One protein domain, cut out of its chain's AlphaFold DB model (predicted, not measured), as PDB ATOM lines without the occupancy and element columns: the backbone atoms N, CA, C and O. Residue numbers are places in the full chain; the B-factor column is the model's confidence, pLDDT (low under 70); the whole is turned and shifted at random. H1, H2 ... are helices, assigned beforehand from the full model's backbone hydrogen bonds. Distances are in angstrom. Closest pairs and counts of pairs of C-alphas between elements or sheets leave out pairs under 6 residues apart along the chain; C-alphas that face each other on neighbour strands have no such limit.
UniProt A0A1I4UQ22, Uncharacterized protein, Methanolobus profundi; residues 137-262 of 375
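Overview. This is residues 137 to 262 of the 375 residues of an uncharacterized protein of Methanolobus profundi (UniProt A0A1I4UQ22). The chain winds in stacked turns into a short solenoid, with two rows of helices along its length. H2, H4 and H6 make one row, and H1, H3, H5, H7 and H8 the other, running nearly opposite to the first; contacts between the rows are few. The printed part has 126 residues with eight named helices, H1 to H8 in chain order, and no named strand; its class is all helix. It is compact, with a radius of gyration of the C-alphas of 14.9 A, yet elongated, spanning 48 by 27 by 22 A.

Along the chain. H2, residues 155 to 167, is 18.5 A long and begins at C-alpha 155 (54.328, -59.198, 47.695). H4, residues 188 to 200, is 18.9 A long. H6 is residues 221 to 230, H1 141 to 148, H3 173 to 181, H5 205 to 214, H7 236 to 244 and H8 254 to 261, ending at C-alpha 261 (36.736, -90.776, 43.696).

Arrangement. Helix packing is mostly aligned, at shallow tilts. H2, with residues 155 to 159 alone, touches H4, the same way at 24 degrees; the closest C-alphas, Lys 155 and Thr 190, are 4.7 A apart. H4, with residue 199 alone, only just touches H6, with 3 pairs of C-alphas within 8 A; Ile 199 and Lys 230 are closest, C-alphas 6.9 A apart. H6 and H7 form a helical hairpin, C-alphas 228 and 238 closest at 6.1 A. H7 touches H5, closest C-alphas 240 and 209 at 5.8 A, and H8, closest C-alphas 242 and 256 at 4.1 A. H3 touches H5, closest C-alphas 177 and 207 at 4.7 A, and H1, closest C-alphas 179 and 148 at 5.2 A. H1 and H2 are apart. Every O i to N i+4 pair is within hydrogen-bond range in H1, H2, H3, H5, H6, H7 and H8; in H4, 8 of 9 are.

Size, cuts and confidence. The farthest C-alphas, Asp 138 and Lys 251, are 48.8 A apart. The printed part has no cut, and no link is long. The model's pLDDT is under 70 at residues 182 to 185 and 251.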
ATOM      1  N   GLY A 137      51.065 -49.133  31.566       72.75
ATOM      2  CA  GLY A 137      50.099 -49.448  30.509       72.75
ATOM      3  C   GLY A 137      50.695 -49.497  29.095       72.75
ATOM      4  O   GLY A 137      49.951 -49.464  28.123       72.75
ATOM      5  N   ASP A 138      52.025 -49.582  28.968       81.31
ATOM      6  CA  ASP A 138      52.753 -49.622  27.685       81.31
ATOM      7  C   ASP A 138      53.121 -51.070  27.310       81.31
ATOM      8  O   ASP A 138      54.284 -51.443  27.067       81.31
ATOM      9  N   ILE A 139      52.103 -51.925  27.374       81.50
ATOM     10  CA  ILE A 139      52.186 -53.345  27.065       81.50
ATOM     11  C   ILE A 139      50.937 -53.753  26.290       81.50
ATOM     12  O   ILE A 139      49.820 -53.408  26.672       81.50
ATOM     13  N   ASP A 140      51.129 -54.463  25.183       83.62
ATOM     14  CA  ASP A 140      50.014 -55.073  24.474       83.62
ATOM     15  C   ASP A 140      49.557 -56.361  25.185       83.62
ATOM     16  O   ASP A 140      50.206 -56.875  26.104       83.62
ATOM     17  N   GLN A 141      48.389 -56.866  24.793       80.94
ATOM     18  CA  GLN A 141      47.779 -58.028  25.440       80.94
ATOM     19  C   GLN A 141      48.620 -59.304  25.256       80.94
ATOM     20  O   GLN A 141      48.718 -60.111  26.181       80.94
ATOM     21  N   GLU A 142      49.239 -59.487  24.087       79.12
ATOM     22  CA  GLU A 142      50.060 -60.666  23.784       79.12
ATOM     23  C   GLU A 142      51.333 -60.694  24.642       79.12
ATOM     24  O   GLU A 142      51.647 -61.715  25.269       79.12
ATOM     25  N   ASP A 143      52.026 -59.558  24.751       81.25
ATOM     26  CA  ASP A 143      53.177 -59.394  25.627       81.25
ATOM     27  C   ASP A 143      52.761 -59.588  27.088       81.25
ATOM     28  O   ASP A 143      53.446 -60.298  27.826       81.25
ATOM     29  N   LEU A 144      51.635 -59.020  27.531       84.69
ATOM     30  CA  LEU A 144      51.150 -59.193  28.903       84.69
ATOM     31  C   LEU A 144      50.915 -60.671  29.245       84.69
ATOM     32  O   LEU A 144      51.326 -61.141  30.314       84.69
ATOM     33  N   GLU A 145      50.296 -61.433  28.346       83.81
ATOM     34  CA  GLU A 145      50.088 -62.870  28.530       83.81
ATOM     35  C   GLU A 145      51.413 -63.632  28.586       83.81
ATOM     36  O   GLU A 145      51.623 -64.445  29.490       83.81
ATOM     37  N   PHE A 146      52.349 -63.339  27.685       81.56
ATOM     38  CA  PHE A 146      53.668 -63.962  27.708       81.56
ATOM     39  C   PHE A 146      54.444 -63.632  28.989       81.56
ATOM     40  O   PHE A 146      55.061 -64.503  29.611       81.56
ATOM     41  N   TYR A 147      54.427 -62.369  29.398       80.25
ATOM     42  CA  TYR A 147      55.241 -61.884  30.496       80.25
ATOM     43  C   TYR A 147      54.669 -62.220  31.875       80.25
ATOM     44  O   TYR A 147      55.446 -62.531  32.780       80.25
ATOM     45  N   SER A 148      53.343 -62.253  32.031       83.31
ATOM     46  CA  SER A 148      52.681 -62.727  33.258       83.31
ATOM     47  C   SER A 148      53.073 -64.160  33.621       83.31
ATOM     48  O   SER A 148      53.142 -64.499  34.799       83.31
ATOM     49  N   LYS A 149      53.430 -64.981  32.626       78.88
ATOM     50  CA  LYS A 149      53.923 -66.346  32.839       78.88
ATOM     51  C   LYS A 149      55.298 -66.396  33.505       78.88
ATOM     52  O   LYS A 149      55.599 -67.351  34.210       78.88
ATOM     53  N   VAL A 150      56.173 -65.426  33.252       74.50
ATOM     54  CA  VAL A 150      57.610 -65.496  33.606       74.50
ATOM     55  C   VAL A 150      58.042 -64.466  34.646       74.50
ATOM     56  O   VAL A 150      59.193 -64.482  35.084       74.50
ATOM     57  N   ILE A 151      57.155 -63.545  35.017       78.06
ATOM     58  CA  ILE A 151      57.469 -62.464  35.943       78.06
ATOM     59  C   ILE A 151      57.660 -62.992  37.372       78.06
ATOM     60  O   ILE A 151      56.879 -63.791  37.880       78.06
ATOM     61  N   SER A 152      58.718 -62.523  38.036       75.75
ATOM     62  CA  SER A 152      58.920 -62.722  39.471       75.75
ATOM     63  C   SER A 152      58.480 -61.461  40.199       75.75
ATOM     64  O   SER A 152      59.050 -60.394  39.973       75.75
ATOM     65  N   LEU A 153      57.465 -61.586  41.054       77.38
ATOM     66  CA  LEU A 153      56.890 -60.477  41.812       77.38
ATOM     67  C   LEU A 153      57.128 -60.687  43.306       77.38
ATOM     68  O   LEU A 153      56.903 -61.772  43.856       77.38
ATOM     69  N   ASN A 154      57.551 -59.628  43.989       81.56
ATOM     70  CA  ASN A 154      57.449 -59.583  45.443       81.56
ATOM     71  C   ASN A 154      55.989 -59.290  45.869       81.56
ATOM     72  O   ASN A 154      55.128 -58.998  45.038       81.56
ATOM     73  N   LYS A 155      55.696 -59.372  47.174       82.38
ATOM     74  CA  LYS A 155      54.328 -59.198  47.695       82.38
ATOM     75  C   LYS A 155      53.709 -57.836  47.335       82.38
ATOM     76  O   LYS A 155      52.540 -57.807  46.963       82.38
ATOM     77  N   SER A 156      54.459 -56.733  47.433       82.81
ATOM     78  CA  SER A 156      53.938 -55.383  47.148       82.81
ATOM     79  C   SER A 156      53.768 -55.117  45.651       82.81
ATOM     80  O   SER A 156      52.839 -54.425  45.240       82.81
ATOM     81  N   GLN A 157      54.634 -55.695  44.821       85.31
ATOM     82  CA  GLN A 157      54.502 -55.645  43.368       85.31
ATOM     83  C   GLN A 157      53.299 -56.464  42.901       85.31
ATOM     84  O   GLN A 157      52.550 -55.997  42.052       85.31
ATOM     85  N   LEU A 158      53.066 -57.649  43.483       86.75
ATOM     86  CA  LEU A 158      51.914 -58.483  43.139       86.75
ATOM     87  C   LEU A 158      50.596 -57.754  43.404       86.75
ATOM     88  O   LEU A 158      49.731 -57.742  42.535       86.75
ATOM     89  N   SER A 159      50.446 -57.134  44.578       85.38
ATOM     90  CA  SER A 159      49.221 -56.404  44.906       85.38
ATOM     91  C   SER A 159      48.974 -55.264  43.922       85.38
ATOM     92  O   SER A 159      47.895 -55.173  43.344       85.38
ATOM     93  N   SER A 160      49.992 -54.433  43.696       85.75
ATOM     94  CA  SER A 160      49.891 -53.255  42.830       85.75
ATOM     95  C   SER A 160      49.573 -53.659  41.392       85.75
ATOM     96  O   SER A 160      48.657 -53.112  40.785       85.75
ATOM     97  N   LEU A 161      50.242 -54.700  40.887       88.38
ATOM     98  CA  LEU A 161      50.009 -55.247  39.556       88.38
ATOM     99  C   LEU A 161      48.600 -55.829  39.411       88.38
ATOM    100  O   LEU A 161      47.920 -55.508  38.444       88.38
ATOM    101  N   LEU A 162      48.125 -56.641  40.360       89.12
ATOM    102  CA  LEU A 162      46.790 -57.244  40.274       89.12
ATOM    103  C   LEU A 162      45.674 -56.197  40.297       89.12
ATOM    104  O   LEU A 162      44.719 -56.312  39.530       89.12
ATOM    105  N   PHE A 163      45.789 -55.175  41.147       87.81
ATOM    106  CA  PHE A 163      44.818 -54.083  41.165       87.81
ATOM    107  C   PHE A 163      44.891 -53.238  39.898       87.81
ATOM    108  O   PHE A 163      43.846 -52.902  39.352       87.81
ATOM    109  N   ASN A 164      46.091 -52.950  39.386       87.50
ATOM    110  CA  ASN A 164      46.232 -52.211  38.136       87.50
ATOM    111  C   ASN A 164      45.631 -52.983  36.952       87.50
ATOM    112  O   ASN A 164      44.847 -52.434  36.186       87.50
ATOM    113  N   LEU A 165      45.927 -54.280  36.833       88.81
ATOM    114  CA  LEU A 165      45.359 -55.131  35.786       88.81
ATOM    115  C   LEU A 165      43.840 -55.247  35.897       88.81
ATOM    116  O   LEU A 165      43.157 -55.234  34.881       88.81
ATOM    117  N   LYS A 166      43.303 -55.343  37.117       88.12
ATOM    118  CA  LYS A 166      41.854 -55.365  37.331       88.12
ATOM    119  C   LYS A 166      41.202 -54.035  36.948       88.12
ATOM    120  O   LYS A 166      40.159 -54.052  36.317       88.12
ATOM    121  N   ASN A 167      41.800 -52.907  37.324       87.38
ATOM    122  CA  ASN A 167      41.235 -51.581  37.060       87.38
ATOM    123  C   ASN A 167      41.261 -51.206  35.571       87.38
ATOM    124  O   ASN A 167      40.449 -50.392  35.149       87.38
ATOM    125  N   ASN A 168      42.181 -51.788  34.799       84.56
ATOM    126  CA  ASN A 168      42.287 -51.588  33.353       84.56
ATOM    127  C   ASN A 168      41.650 -52.730  32.537       84.56
ATOM    128  O   ASN A 168      41.923 -52.840  31.347       84.56
ATOM    129  N   ASP A 169      40.866 -53.619  33.163       85.00
ATOM    130  CA  ASP A 169      40.236 -54.789  32.523       85.00
ATOM    131  C   ASP A 169      41.209 -55.739  31.782       85.00
ATOM    132  O   ASP A 169      40.818 -56.550  30.944       85.00
ATOM    133  N   PHE A 170      42.493 -55.709  32.147       88.00
ATOM    134  CA  PHE A 170      43.549 -56.564  31.592       88.00
ATOM    135  C   PHE A 170      43.777 -57.854  32.387       88.00
ATOM    136  O   PHE A 170      44.567 -58.711  31.984       88.00
ATOM    137  N   LEU A 171      43.078 -58.041  33.511       88.25
ATOM    138  CA  LEU A 171      43.116 -59.278  34.293       88.25
ATOM    139  C   LEU A 171      42.255 -60.379  33.642       88.25
ATOM    140  O   LEU A 171      41.337 -60.920  34.260       88.25
ATOM    141  N   THR A 172      42.543 -60.708  32.383       88.81
ATOM    142  CA  THR A 172      41.838 -61.749  31.623       88.81
ATOM    143  C   THR A 172      42.102 -63.145  32.207       88.81
ATOM    144  O   THR A 172      43.105 -63.342  32.904       88.81
ATOM    145  N   PRO A 173      41.256 -64.157  31.924       87.31
ATOM    146  CA  PRO A 173      41.485 -65.528  32.392       87.31
ATOM    147  C   PRO A 173      42.878 -66.071  32.035       87.31
ATOM    148  O   PRO A 173      43.531 -66.689  32.876       87.31
ATOM    149  N   SER A 174      43.378 -65.774  30.830       86.56
ATOM    150  CA  SER A 174      44.730 -66.144  30.390       86.56
ATOM    151  C   SER A 174      45.811 -65.556  31.297       86.56
ATOM    152  O   SER A 174      46.699 -66.281  31.746       86.56
ATOM    153  N   VAL A 175      45.718 -64.259  31.609       88.56
ATOM    154  CA  VAL A 175      46.674 -63.558  32.480       88.56
ATOM    155  C   VAL A 175      46.611 -64.106  33.906       88.56
ATOM    156  O   VAL A 175      47.651 -64.355  34.512       88.56
ATOM    157  N   GLN A 176      45.409 -64.369  34.424       90.25
ATOM    158  CA  GLN A 176      45.215 -64.983  35.740       90.25
ATOM    159  C   GLN A 176      45.905 -66.349  35.830       90.25
ATOM    160  O   GLN A 176      46.719 -66.567  36.724       90.25
ATOM    161  N   ILE A 177      45.649 -67.254  34.880       85.81
ATOM    162  CA  ILE A 177      46.282 -68.582  34.839       85.81
ATOM    163  C   ILE A 177      47.806 -68.455  34.704       85.81
ATOM    164  O   ILE A 177      48.557 -69.136  35.406       85.81
ATOM    165  N   ASN A 178      48.288 -67.559  33.839       85.62
ATOM    166  CA  ASN A 178      49.719 -67.369  33.611       85.62
ATOM    167  C   ASN A 178      50.449 -66.870  34.861       85.62
ATOM    168  O   ASN A 178      51.530 -67.376  35.163       85.62
ATOM    169  N   LEU A 179      49.837 -65.969  35.636       85.69
ATOM    170  CA  LEU A 179      50.386 -65.530  36.920       85.69
ATOM    171  C   LEU A 179      50.547 -66.690  37.915       85.69
ATOM    172  O   LEU A 179      51.422 -66.609  38.775       85.69
ATOM    173  N   LEU A 180      49.756 -67.766  37.804       83.88
ATOM    174  CA  LEU A 180      49.809 -68.949  38.679       83.88
ATOM    175  C   LEU A 180      50.768 -70.037  38.192       83.88
ATOM    176  O   LEU A 180      51.280 -70.807  39.009       83.88
ATOM    177  N   HIS A 181      51.044 -70.077  36.886       73.44
ATOM    178  CA  HIS A 181      51.847 -71.111  36.226       73.44
ATOM    179  C   HIS A 181      53.236 -71.290  36.869       73.44
ATOM    180  O   HIS A 181      53.770 -72.398  36.924       73.44
ATOM    181  N   ASN A 182      53.848 -70.220  37.384       64.19
ATOM    182  CA  ASN A 182      55.209 -70.250  37.928       64.19
ATOM    183  C   ASN A 182      55.279 -69.955  39.429       64.19
ATOM    184  O   ASN A 182      56.125 -69.201  39.907       64.19
ATOM    185  N   SER A 183      54.433 -70.622  40.217       62.06
ATOM    186  CA  SER A 183      54.416 -70.434  41.672       62.06
ATOM    187  C   SER A 183      55.734 -70.774  42.389       62.06
ATOM    188  O   SER A 183      55.977 -70.267  43.481       62.06
ATOM    189  N   SER A 184      56.615 -71.572  41.768       60.16
ATOM    190  CA  SER A 184      57.970 -71.865  42.271       60.16
ATOM    191  C   SER A 184      58.881 -70.635  42.296       60.16
ATOM    192  O   SER A 184      59.877 -70.623  43.014       60.16
ATOM    193  N   ILE A 185      58.546 -69.602  41.523       63.56
ATOM    194  CA  ILE A 185      59.257 -68.323  41.498       63.56
ATOM    195  C   ILE A 185      58.833 -67.444  42.688       63.56
ATOM    196  O   ILE A 185      59.582 -66.557  43.108       63.56
ATOM    197  N   TYR A 186      57.651 -67.681  43.266       71.00
ATOM    198  CA  TYR A 186      57.126 -66.859  44.347       71.00
ATOM    199  C   TYR A 186      57.625 -67.308  45.715       71.00
ATOM    200  O   TYR A 186      57.546 -68.470  46.109       71.00
ATOM    201  N   LYS A 187      58.070 -66.326  46.502       72.75
ATOM    202  CA  LYS A 187      58.340 -66.519  47.928       72.75
ATOM    203  C   LYS A 187      57.037 -66.852  48.661       72.75
ATOM    204  O   LYS A 187      55.966 -66.386  48.273       72.75
ATOM    205  N   TYR A 188      57.143 -67.561  49.785       74.88
ATOM    206  CA  TYR A 188      56.001 -67.957  50.623       74.88
ATOM    207  C   TYR A 188      55.017 -66.804  50.905       74.88
ATOM    208  O   TYR A 188      53.815 -66.953  50.706       74.88
ATOM    209  N   GLY A 189      55.516 -65.619  51.276       73.44
ATOM    210  CA  GLY A 189      54.666 -64.449  51.540       73.44
ATOM    211  C   GLY A 189      53.874 -63.943  50.324       73.44
ATOM    212  O   GLY A 189      52.774 -63.421  50.491       73.44
ATOM    213  N   THR A 190      54.395 -64.128  49.109       79.62
ATOM    214  CA  THR A 190      53.693 -63.803  47.859       79.62
ATOM    215  C   THR A 190      52.601 -64.839  47.564       79.62
ATOM    216  O   THR A 190      51.504 -64.461  47.167       79.62
ATOM    217  N   LEU A 191      52.847 -66.128  47.841       79.56
ATOM    218  CA  LEU A 191      51.832 -67.186  47.708       79.56
ATOM    219  C   LEU A 191      50.656 -66.992  48.674       79.56
ATOM    220  O   LEU A 191      49.508 -67.211  48.295       79.56
ATOM    221  N   VAL A 192      50.929 -66.560  49.909       81.19
ATOM    222  CA  VAL A 192      49.879 -66.224  50.887       81.19
ATOM    223  C   VAL A 192      49.037 -65.046  50.401       81.19
ATOM    224  O   VAL A 192      47.817 -65.122  50.436       81.19
ATOM    225  N   ALA A 193      49.667 -63.987  49.887       83.38
ATOM    226  CA  ALA A 193      48.928 -62.853  49.331       83.38
ATOM    227  C   ALA A 193      48.054 -63.279  48.140       83.38
ATOM    228  O   ALA A 193      46.907 -62.861  48.011       83.38
ATOM    229  N   LEU A 194      48.570 -64.168  47.296       85.00
ATOM    230  CA  LEU A 194      47.842 -64.672  46.144       85.00
ATOM    231  C   LEU A 194      46.588 -65.483  46.540       85.00
ATOM    232  O   LEU A 194      45.555 -65.321  45.893       85.00
ATOM    233  N   LYS A 195      46.623 -66.247  47.651       86.81
ATOM    234  CA  LYS A 195      45.421 -66.872  48.259       86.81
ATOM    235  C   LYS A 195      44.331 -65.842  48.555       86.81
ATOM    236  O   LYS A 195      43.160 -66.051  48.256       86.81
ATOM    237  N   GLU A 196      44.708 -64.718  49.154       86.06
ATOM    238  CA  GLU A 196      43.755 -63.665  49.509       86.06
ATOM    239  C   GLU A 196      43.163 -63.010  48.253       86.06
ATOM    240  O   GLU A 196      41.949 -62.816  48.164       86.06
ATOM    241  N   TYR A 197      43.997 -62.733  47.246       88.88
ATOM    242  CA  TYR A 197      43.555 -62.079  46.014       88.88
ATOM    243  C   TYR A 197      42.663 -62.946  45.125       88.88
ATOM    244  O   TYR A 197      41.758 -62.402  44.493       88.88
ATOM    245  N   LEU A 198      42.842 -64.271  45.126       88.81
ATOM    246  CA  LEU A 198      41.928 -65.204  44.454       88.81
ATOM    247  C   LEU A 198      40.483 -65.034  44.937       88.81
ATOM    248  O   LEU A 198      39.555 -65.095  44.137       88.81
ATOM    249  N   ILE A 199      40.276 -64.783  46.231       87.75
ATOM    250  CA  ILE A 199      38.937 -64.573  46.797       87.75
ATOM    251  C   ILE A 199      38.452 -63.138  46.547       87.75
ATOM    252  O   ILE A 199      37.282 -62.925  46.234       87.75
ATOM    253  N   LEU A 200      39.336 -62.146  46.682       88.38
ATOM    254  CA  LEU A 200      38.969 -60.728  46.573       88.38
ATOM    255  C   LEU A 200      38.647 -60.283  45.139       88.38
ATOM    256  O   LEU A 200      37.858 -59.356  44.946       88.38
ATOM    257  N   LEU A 201      39.277 -60.890  44.131       87.50
ATOM    258  CA  LEU A 201      39.238 -60.385  42.757       87.50
ATOM    259  C   LEU A 201      38.355 -61.202  41.800       87.50
ATOM    260  O   LEU A 201      38.345 -60.864  40.625       87.50
ATOM    261  N   ASN A 202      37.590 -62.192  42.283       85.56
ATOM    262  CA  ASN A 202      36.699 -63.045  41.470       85.56
ATOM    263  C   ASN A 202      37.413 -63.642  40.248       85.56
ATOM    264  O   ASN A 202      37.097 -63.324  39.102       85.56
ATOM    265  N   TRP A 203      38.423 -64.466  40.497       91.19
ATOM    266  CA  TRP A 203      39.197 -65.091  39.431       91.19
ATOM    267  C   TRP A 203      38.359 -66.114  38.661       91.19
ATOM    268  O   TRP A 203      37.373 -66.645  39.156       91.19
ATOM    269  N   ASN A 204      38.760 -66.409  37.434       92.25
ATOM    270  CA  ASN A 204      38.157 -67.449  36.624       92.25
ATOM    271  C   ASN A 204      38.362 -68.827  37.279       92.25
ATOM    272  O   ASN A 204      39.427 -69.115  37.831       92.25
ATOM    273  N   SER A 205      37.354 -69.690  37.175       92.88
ATOM    274  CA  SER A 205      37.347 -71.032  37.759       92.88
ATOM    275  C   SER A 205      38.541 -71.886  37.325       92.88
ATOM    276  O   SER A 205      39.158 -72.527  38.172       92.88
ATOM    277  N   ALA A 206      38.970 -71.825  36.059       91.25
ATOM    278  CA  ALA A 206      40.170 -72.522  35.588       91.25
ATOM    279  C   ALA A 206      41.450 -72.035  36.295       91.25
ATOM    280  O   ALA A 206      42.322 -72.837  36.638       91.25
ATOM    281  N   ALA A 207      41.554 -70.730  36.572       90.25
ATOM    282  CA  ALA A 207      42.668 -70.171  37.335       90.25
ATOM    283  C   ALA A 207      42.633 -70.659  38.794       90.25
ATOM    284  O   ALA A 207      43.657 -71.071  39.339       90.25
ATOM    285  N   VAL A 208      41.451 -70.702  39.413       92.31
ATOM    286  CA  VAL A 208      41.270 -71.244  40.769       92.31
ATOM    287  C   VAL A 208      41.644 -72.732  40.823       92.31
ATOM    288  O   VAL A 208      42.400 -73.137  41.705       92.31
ATOM    289  N   CYS A 209      41.206 -73.541  39.854       91.19
ATOM    290  CA  CYS A 209      41.571 -74.957  39.738       91.19
ATOM    291  C   CYS A 209      43.085 -75.150  39.560       91.19
ATOM    292  O   CYS A 209      43.678 -76.011  40.214       91.19
ATOM    293  N   SER A 210      43.731 -74.314  38.739       88.75
ATOM    294  CA  SER A 210      45.193 -74.304  38.574       88.75
ATOM    295  C   SER A 210      45.906 -73.995  39.895       88.75
ATOM    296  O   SER A 210      46.863 -74.678  40.268       88.75
ATOM    297  N   PHE A 211      45.397 -73.029  40.666       88.81
ATOM    298  CA  PHE A 211      45.919 -72.718  41.992       88.81
ATOM    299  C   PHE A 211      45.773 -73.886  42.981       88.81
ATOM    300  O   PHE A 211      46.730 -74.210  43.687       88.81
ATOM    301  N   ILE A 212      44.602 -74.533  43.018       90.12
ATOM    302  CA  ILE A 212      44.320 -75.685  43.891       90.12
ATOM    303  C   ILE A 212      45.269 -76.847  43.575       90.12
ATOM    304  O   ILE A 212      45.948 -77.330  44.479       90.12
ATOM    305  N   LYS A 213      45.402 -77.229  42.294       87.19
ATOM    306  CA  LYS A 213      46.391 -78.220  41.821       87.19
ATOM    307  C   LYS A 213      47.790 -77.888  42.326       87.19
ATOM    308  O   LYS A 213      48.551 -78.760  42.728       87.19
ATOM    309  N   ARG A 214      48.165 -76.612  42.273       81.69
ATOM    310  CA  ARG A 214      49.530 -76.186  42.577       81.69
ATOM    311  C   ARG A 214      49.861 -76.219  44.069       81.69
ATOM    312  O   ARG A 214      51.025 -76.416  44.412       81.69
ATOM    313  N   ILE A 215      48.877 -76.009  44.944       82.69
ATOM    314  CA  ILE A 215      49.031 -76.042  46.413       82.69
ATOM    315  C   ILE A 215      48.397 -77.320  46.991       82.69
ATOM    316  O   ILE A 215      47.927 -77.337  48.129       82.69
ATOM    317  N   GLU A 216      48.417 -78.406  46.214       82.00
ATOM    318  CA  GLU A 216      47.884 -79.719  46.587       82.00
ATOM    319  C   GLU A 216      48.277 -80.099  48.026       82.00
ATOM    320  O   GLU A 216      49.439 -79.987  48.429       82.00
ATOM    321  N   GLY A 217      47.283 -80.475  48.835       75.38
ATOM    322  CA  GLY A 217      47.463 -80.873  50.237       75.38
ATOM    323  C   GLY A 217      47.847 -79.765  51.235       75.38
ATOM    324  O   GLY A 217      47.870 -80.030  52.431       75.38
ATOM    325  N   ASN A 218      48.101 -78.527  50.791       80.56
ATOM    326  CA  ASN A 218      48.646 -77.437  51.622       80.56
ATOM    327  C   ASN A 218      47.673 -76.252  51.827       80.56
ATOM    328  O   ASN A 218      48.083 -75.124  52.146       80.56
ATOM    329  N   LEU A 219      46.377 -76.473  51.605       87.06
ATOM    330  CA  LEU A 219      45.310 -75.509  51.888       87.06
ATOM    331  C   LEU A 219      44.578 -75.924  53.165       87.06
ATOM    332  O   LEU A 219      44.322 -77.109  53.365       87.06
ATOM    333  N   SER A 220      44.271 -74.954  54.030       89.12
ATOM    334  CA  SER A 220      43.526 -75.229  55.258       89.12
ATOM    335  C   SER A 220      42.044 -75.467  54.941       89.12
ATOM    336  O   SER A 220      41.541 -74.873  53.979       89.12
ATOM    337  N   PRO A 221      41.333 -76.294  55.729       90.56
ATOM    338  CA  PRO A 221      39.905 -76.538  55.533       90.56
ATOM    339  C   PRO A 221      39.080 -75.249  55.466       90.56
ATOM    340  O   PRO A 221      38.276 -75.091  54.556       90.56
ATOM    341  N   GLU A 222      39.373 -74.269  56.326       91.62
ATOM    342  CA  GLU A 222      38.634 -72.999  56.374       91.62
ATOM    343  C   GLU A 222      38.802 -72.188  55.082       91.62
ATOM    344  O   GLU A 222      37.910 -71.450  54.663       91.62
ATOM    345  N   TYR A 223      39.963 -72.292  54.431       91.38
ATOM    346  CA  TYR A 223      40.186 -71.648  53.142       91.38
ATOM    347  C   TYR A 223      39.458 -72.380  52.008       91.38
ATOM    348  O   TYR A 223      38.933 -71.728  51.106       91.38
ATOM    349  N   LEU A 224      39.399 -73.714  52.062       92.50
ATOM    350  CA  LEU A 224      38.636 -74.518  51.105       92.50
ATOM    351  C   LEU A 224      37.134 -74.216  51.204       92.50
ATOM    352  O   LEU A 224      36.509 -73.986  50.172       92.50
ATOM    353  N   ASP A 225      36.588 -74.084  52.417       91.56
ATOM    354  CA  ASP A 225      35.199 -73.656  52.645       91.56
ATOM    355  C   ASP A 225      34.921 -72.289  52.009       91.56
ATOM    356  O   ASP A 225      33.919 -72.092  51.317       91.56
ATOM    357  N   ARG A 226      35.844 -71.334  52.187       92.56
ATOM    358  CA  ARG A 226      35.739 -70.004  51.571       92.56
ATOM    359  C   ARG A 226      35.783 -70.061  50.048       92.56
ATOM    360  O   ARG A 226      35.075 -69.285  49.414       92.56
ATOM    361  N   LEU A 227      36.602 -70.935  49.459       92.25
ATOM    362  CA  LEU A 227      36.627 -71.128  48.008       92.25
ATOM    363  C   LEU A 227      35.311 -71.720  47.507       92.25
ATOM    364  O   LEU A 227      34.763 -71.196  46.544       92.25
ATOM    365  N   ILE A 228      34.782 -72.746  48.175       91.31
ATOM    366  CA  ILE A 228      33.502 -73.366  47.810       91.31
ATOM    367  C   ILE A 228      32.374 -72.342  47.896       91.31
ATOM    368  O   ILE A 228      31.613 -72.206  46.951       91.31
ATOM    369  N   SER A 229      32.301 -71.571  48.983       90.50
ATOM    370  CA  SER A 229      31.280 -70.530  49.135       90.50
ATOM    371  C   SER A 229      31.426 -69.400  48.114       90.50
ATOM    372  O   SER A 229      30.436 -68.762  47.771       90.50
ATOM    373  N   LYS A 230      32.649 -69.104  47.661       92.38
ATOM    374  CA  LYS A 230      32.915 -68.017  46.714       92.38
ATOM    375  C   LYS A 230      32.654 -68.410  45.260       92.38
ATOM    376  O   LYS A 230      32.306 -67.546  44.459       92.38
ATOM    377  N   TYR A 231      32.882 -69.678  44.941       91.12
ATOM    378  CA  TYR A 231      32.814 -70.266  43.606       91.12
ATOM    379  C   TYR A 231      31.757 -71.376  43.555       91.12
ATOM    380  O   TYR A 231      31.932 -72.379  42.868       91.12
ATOM    381  N   ASP A 232      30.666 -71.198  44.297       82.44
ATOM    382  CA  ASP A 232      29.575 -72.162  44.457       82.44
ATOM    383  C   ASP A 232      28.886 -72.497  43.127       82.44
ATOM    384  O   ASP A 232      28.522 -73.645  42.885       82.44
ATOM    385  N   THR A 233      28.796 -71.517  42.228       84.94
ATOM    386  CA  THR A 233      28.283 -71.671  40.858       84.94
ATOM    387  C   THR A 233      29.289 -72.286  39.883       84.94
ATOM    388  O   THR A 233      28.935 -72.640  38.762       84.94
ATOM    389  N   SER A 234      30.558 -72.414  40.274       91.00
ATOM    390  CA  SER A 234      31.622 -72.962  39.431       91.00
ATOM    391  C   SER A 234      31.908 -74.406  39.819       91.00
ATOM    392  O   SER A 234      32.836 -74.674  40.578       91.00
ATOM    393  N   TYR A 235      31.145 -75.348  39.262       91.06
ATOM    394  CA  TYR A 235      31.219 -76.783  39.580       91.06
ATOM    395  C   TYR A 235      32.620 -77.417  39.441       91.06
ATOM    396  O   TYR A 235      32.911 -78.439  40.067       91.06
ATOM    397  N   SER A 236      33.518 -76.803  38.668       93.25
ATOM    398  CA  SER A 236      34.914 -77.225  38.523       93.25
ATOM    399  C   SER A 236      35.742 -77.042  39.797       93.25
ATOM    400  O   SER A 236      36.600 -77.873  40.083       93.25
ATOM    401  N   VAL A 237      35.465 -76.006  40.593       93.50
ATOM    402  CA  VAL A 237      36.199 -75.698  41.829       93.50
ATOM    403  C   VAL A 237      35.984 -76.759  42.918       93.50
ATOM    404  O   VAL A 237      36.986 -77.302  43.387       93.50
ATOM    405  N   PRO A 238      34.749 -77.133  43.321       92.31
ATOM    406  CA  PRO A 238      34.552 -78.210  44.286       92.31
ATOM    407  C   PRO A 238      35.054 -79.555  43.743       92.31
ATOM    408  O   PRO A 238      35.682 -80.300  44.488       92.31
ATOM    409  N   PHE A 239      34.900 -79.841  42.446       92.50
ATOM    410  CA  PHE A 239      35.498 -81.039  41.846       92.50
ATOM    411  C   PHE A 239      37.034 -81.057  41.993       92.50
ATOM    412  O   PHE A 239      37.610 -82.056  42.433       92.50
ATOM    413  N   ALA A 240      37.710 -79.942  41.696       91.94
ATOM    414  CA  ALA A 240      39.160 -79.808  41.834       91.94
ATOM    415  C   ALA A 240      39.626 -79.952  43.291       91.94
ATOM    416  O   ALA A 240      40.627 -80.621  43.550       91.94
ATOM    417  N   ILE A 241      38.898 -79.365  44.250       93.00
ATOM    418  CA  ILE A 241      39.177 -79.534  45.685       93.00
ATOM    419  C   ILE A 241      39.083 -81.012  46.062       93.00
ATOM    420  O   ILE A 241      39.999 -81.527  46.698       93.00
ATOM    421  N   GLY A 242      38.031 -81.710  45.629       90.44
ATOM    422  CA  GLY A 242      37.868 -83.137  45.896       90.44
ATOM    423  C   GLY A 242      39.039 -83.964  45.365       90.44
ATOM    424  O   GLY A 242      39.583 -84.814  46.068       90.44
ATOM    425  N   TYR A 243      39.487 -83.667  44.145       90.81
ATOM    426  CA  TYR A 243      40.579 -84.393  43.505       90.81
ATOM    427  C   TYR A 243      41.950 -84.157  44.165       90.81
ATOM    428  O   TYR A 243      42.664 -85.123  44.447       90.81
ATOM    429  N   TYR A 244      42.310 -82.897  44.436       90.19
ATOM    430  CA  TYR A 244      43.640 -82.505  44.933       90.19
ATOM    431  C   TYR A 244      43.747 -82.457  46.471       90.19
ATOM    432  O   TYR A 244      44.831 -82.576  47.037       90.19
ATOM    433  N   HIS A 245      42.638 -82.316  47.195       89.12
ATOM    434  CA  HIS A 245      42.607 -82.260  48.662       89.12
ATOM    435  C   HIS A 245      41.756 -83.398  49.230       89.12
ATOM    436  O   HIS A 245      40.813 -83.173  49.979       89.12
ATOM    437  N   LYS A 246      42.122 -84.647  48.912       83.06
ATOM    438  CA  LYS A 246      41.347 -85.849  49.282       83.06
ATOM    439  C   LYS A 246      41.067 -86.016  50.782       83.06
ATOM    440  O   LYS A 246      40.147 -86.734  51.151       83.06
ATOM    441  N   SER A 247      41.867 -85.396  51.652       82.88
ATOM    442  CA  SER A 247      41.658 -85.413  53.107       82.88
ATOM    443  C   SER A 247      40.565 -84.454  53.587       82.88
ATOM    444  O   SER A 247      40.098 -84.592  54.715       82.88
ATOM    445  N   TYR A 248      40.162 -83.483  52.766       84.88
ATOM    446  CA  TYR A 248      39.111 -82.535  53.103       84.88
ATOM    447  C   TYR A 248      37.745 -83.197  52.925       84.88
ATOM    448  O   TYR A 248      37.370 -83.584  51.823       84.88
ATOM    449  N   GLN A 249      37.003 -83.337  54.019       80.06
ATOM    450  CA  GLN A 249      35.669 -83.922  54.014       80.06
ATOM    451  C   GLN A 249      34.629 -82.824  54.184       80.06
ATOM    452  O   GLN A 249      34.578 -82.168  55.220       80.06
ATOM    453  N   ASN A 250      33.767 -82.675  53.188       76.50
ATOM    454  CA  ASN A 250      32.549 -81.892  53.299       76.50
ATOM    455  C   ASN A 250      31.440 -82.697  52.620       76.50
ATOM    456  O   ASN A 250      31.465 -82.926  51.413       76.50
ATOM    457  N   LYS A 251      30.527 -83.212  53.448       66.50
ATOM    458  CA  LYS A 251      29.486 -84.163  53.039       66.50
ATOM    459  C   LYS A 251      28.339 -83.501  52.279       66.50
ATOM    460  O   LYS A 251      27.533 -84.213  51.690       66.50
ATOM    461  N   ASP A 252      28.289 -82.172  52.272       79.31
ATOM    462  CA  ASP A 252      27.162 -81.418  51.730       79.31
ATOM    463  C   ASP A 252      27.356 -81.061  50.247       79.31
ATOM    464  O   ASP A 252      26.427 -80.572  49.608       79.31
ATOM    465  N   ASN A 253      28.538 -81.321  49.667       83.56
ATOM    466  CA  ASN A 253      28.815 -81.045  48.258       83.56
ATOM    467  C   ASN A 253      29.148 -82.337  47.477       83.56
ATOM    468  O   ASN A 253      30.253 -82.870  47.617       83.56
ATOM    469  N   PRO A 254      28.241 -82.828  46.607       85.88
ATOM    470  CA  PRO A 254      28.427 -84.090  45.884       85.88
ATOM    471  C   PRO A 254      29.606 -84.053  44.902       85.88
ATOM    472  O   PRO A 254      30.216 -85.083  44.618       85.88
ATOM    473  N   LEU A 255      29.992 -82.871  44.407       89.38
ATOM    474  CA  LEU A 255      31.111 -82.741  43.472       89.38
ATOM    475  C   LEU A 255      32.468 -82.957  44.135       89.38
ATOM    476  O   LEU A 255      33.401 -83.389  43.459       89.38
ATOM    477  N   LEU A 256      32.577 -82.709  45.445       88.62
ATOM    478  CA  LEU A 256      33.781 -83.051  46.199       88.62
ATOM    479  C   LEU A 256      33.996 -84.561  46.220       88.62
ATOM    480  O   LEU A 256      35.090 -85.014  45.901       88.62
ATOM    481  N   ASP A 257      32.962 -85.331  46.560       87.50
ATOM    482  CA  ASP A 257      33.044 -86.795  46.626       87.50
ATOM    483  C   ASP A 257      33.400 -87.387  45.254       87.50
ATOM    484  O   ASP A 257      34.286 -88.229  45.110       87.50
ATOM    485  N   ILE A 258      32.802 -86.853  44.194       88.06
ATOM    486  CA  ILE A 258      33.104 -87.273  42.821       88.06
ATOM    487  C   ILE A 258      34.545 -86.927  42.436       88.06
ATOM    488  O   ILE A 258      35.247 -87.759  41.862       88.06
ATOM    489  N   GLY A 259      35.028 -85.735  42.792       88.94
ATOM    490  CA  GLY A 259      36.432 -85.370  42.613       88.94
ATOM    491  C   GLY A 259      37.382 -86.296  43.384       88.94
ATOM    492  O   GLY A 259      38.396 -86.735  42.839       88.94
ATOM    493  N   GLN A 260      37.043 -86.657  44.626       89.44
ATOM    494  CA  GLN A 260      37.837 -87.566  45.468       89.44
ATOM    495  C   GLN A 260      37.960 -88.961  44.856       89.44
ATOM    496  O   GLN A 260      39.055 -89.547  44.856       89.44
ATOM    497  N   ASN A 261      36.849 -89.460  44.312       88.06
ATOM    498  CA  ASN A 261      36.736 -90.776  43.696       88.06
ATOM    499  C   ASN A 261      37.322 -90.818  42.275       88.06
ATOM    500  O   ASN A 261      37.693 -91.895  41.791       88.06
ATOM    501  N   PHE A 262      37.491 -89.667  41.617       87.56
ATOM    502  CA  PHE A 262      38.204 -89.598  40.349       87.56
ATOM    503  C   PHE A 262      39.668 -90.016  40.534       87.56
ATOM    504  O   PHE A 262      40.438 -89.461  41.328       87.56
TER     505      PHE A 262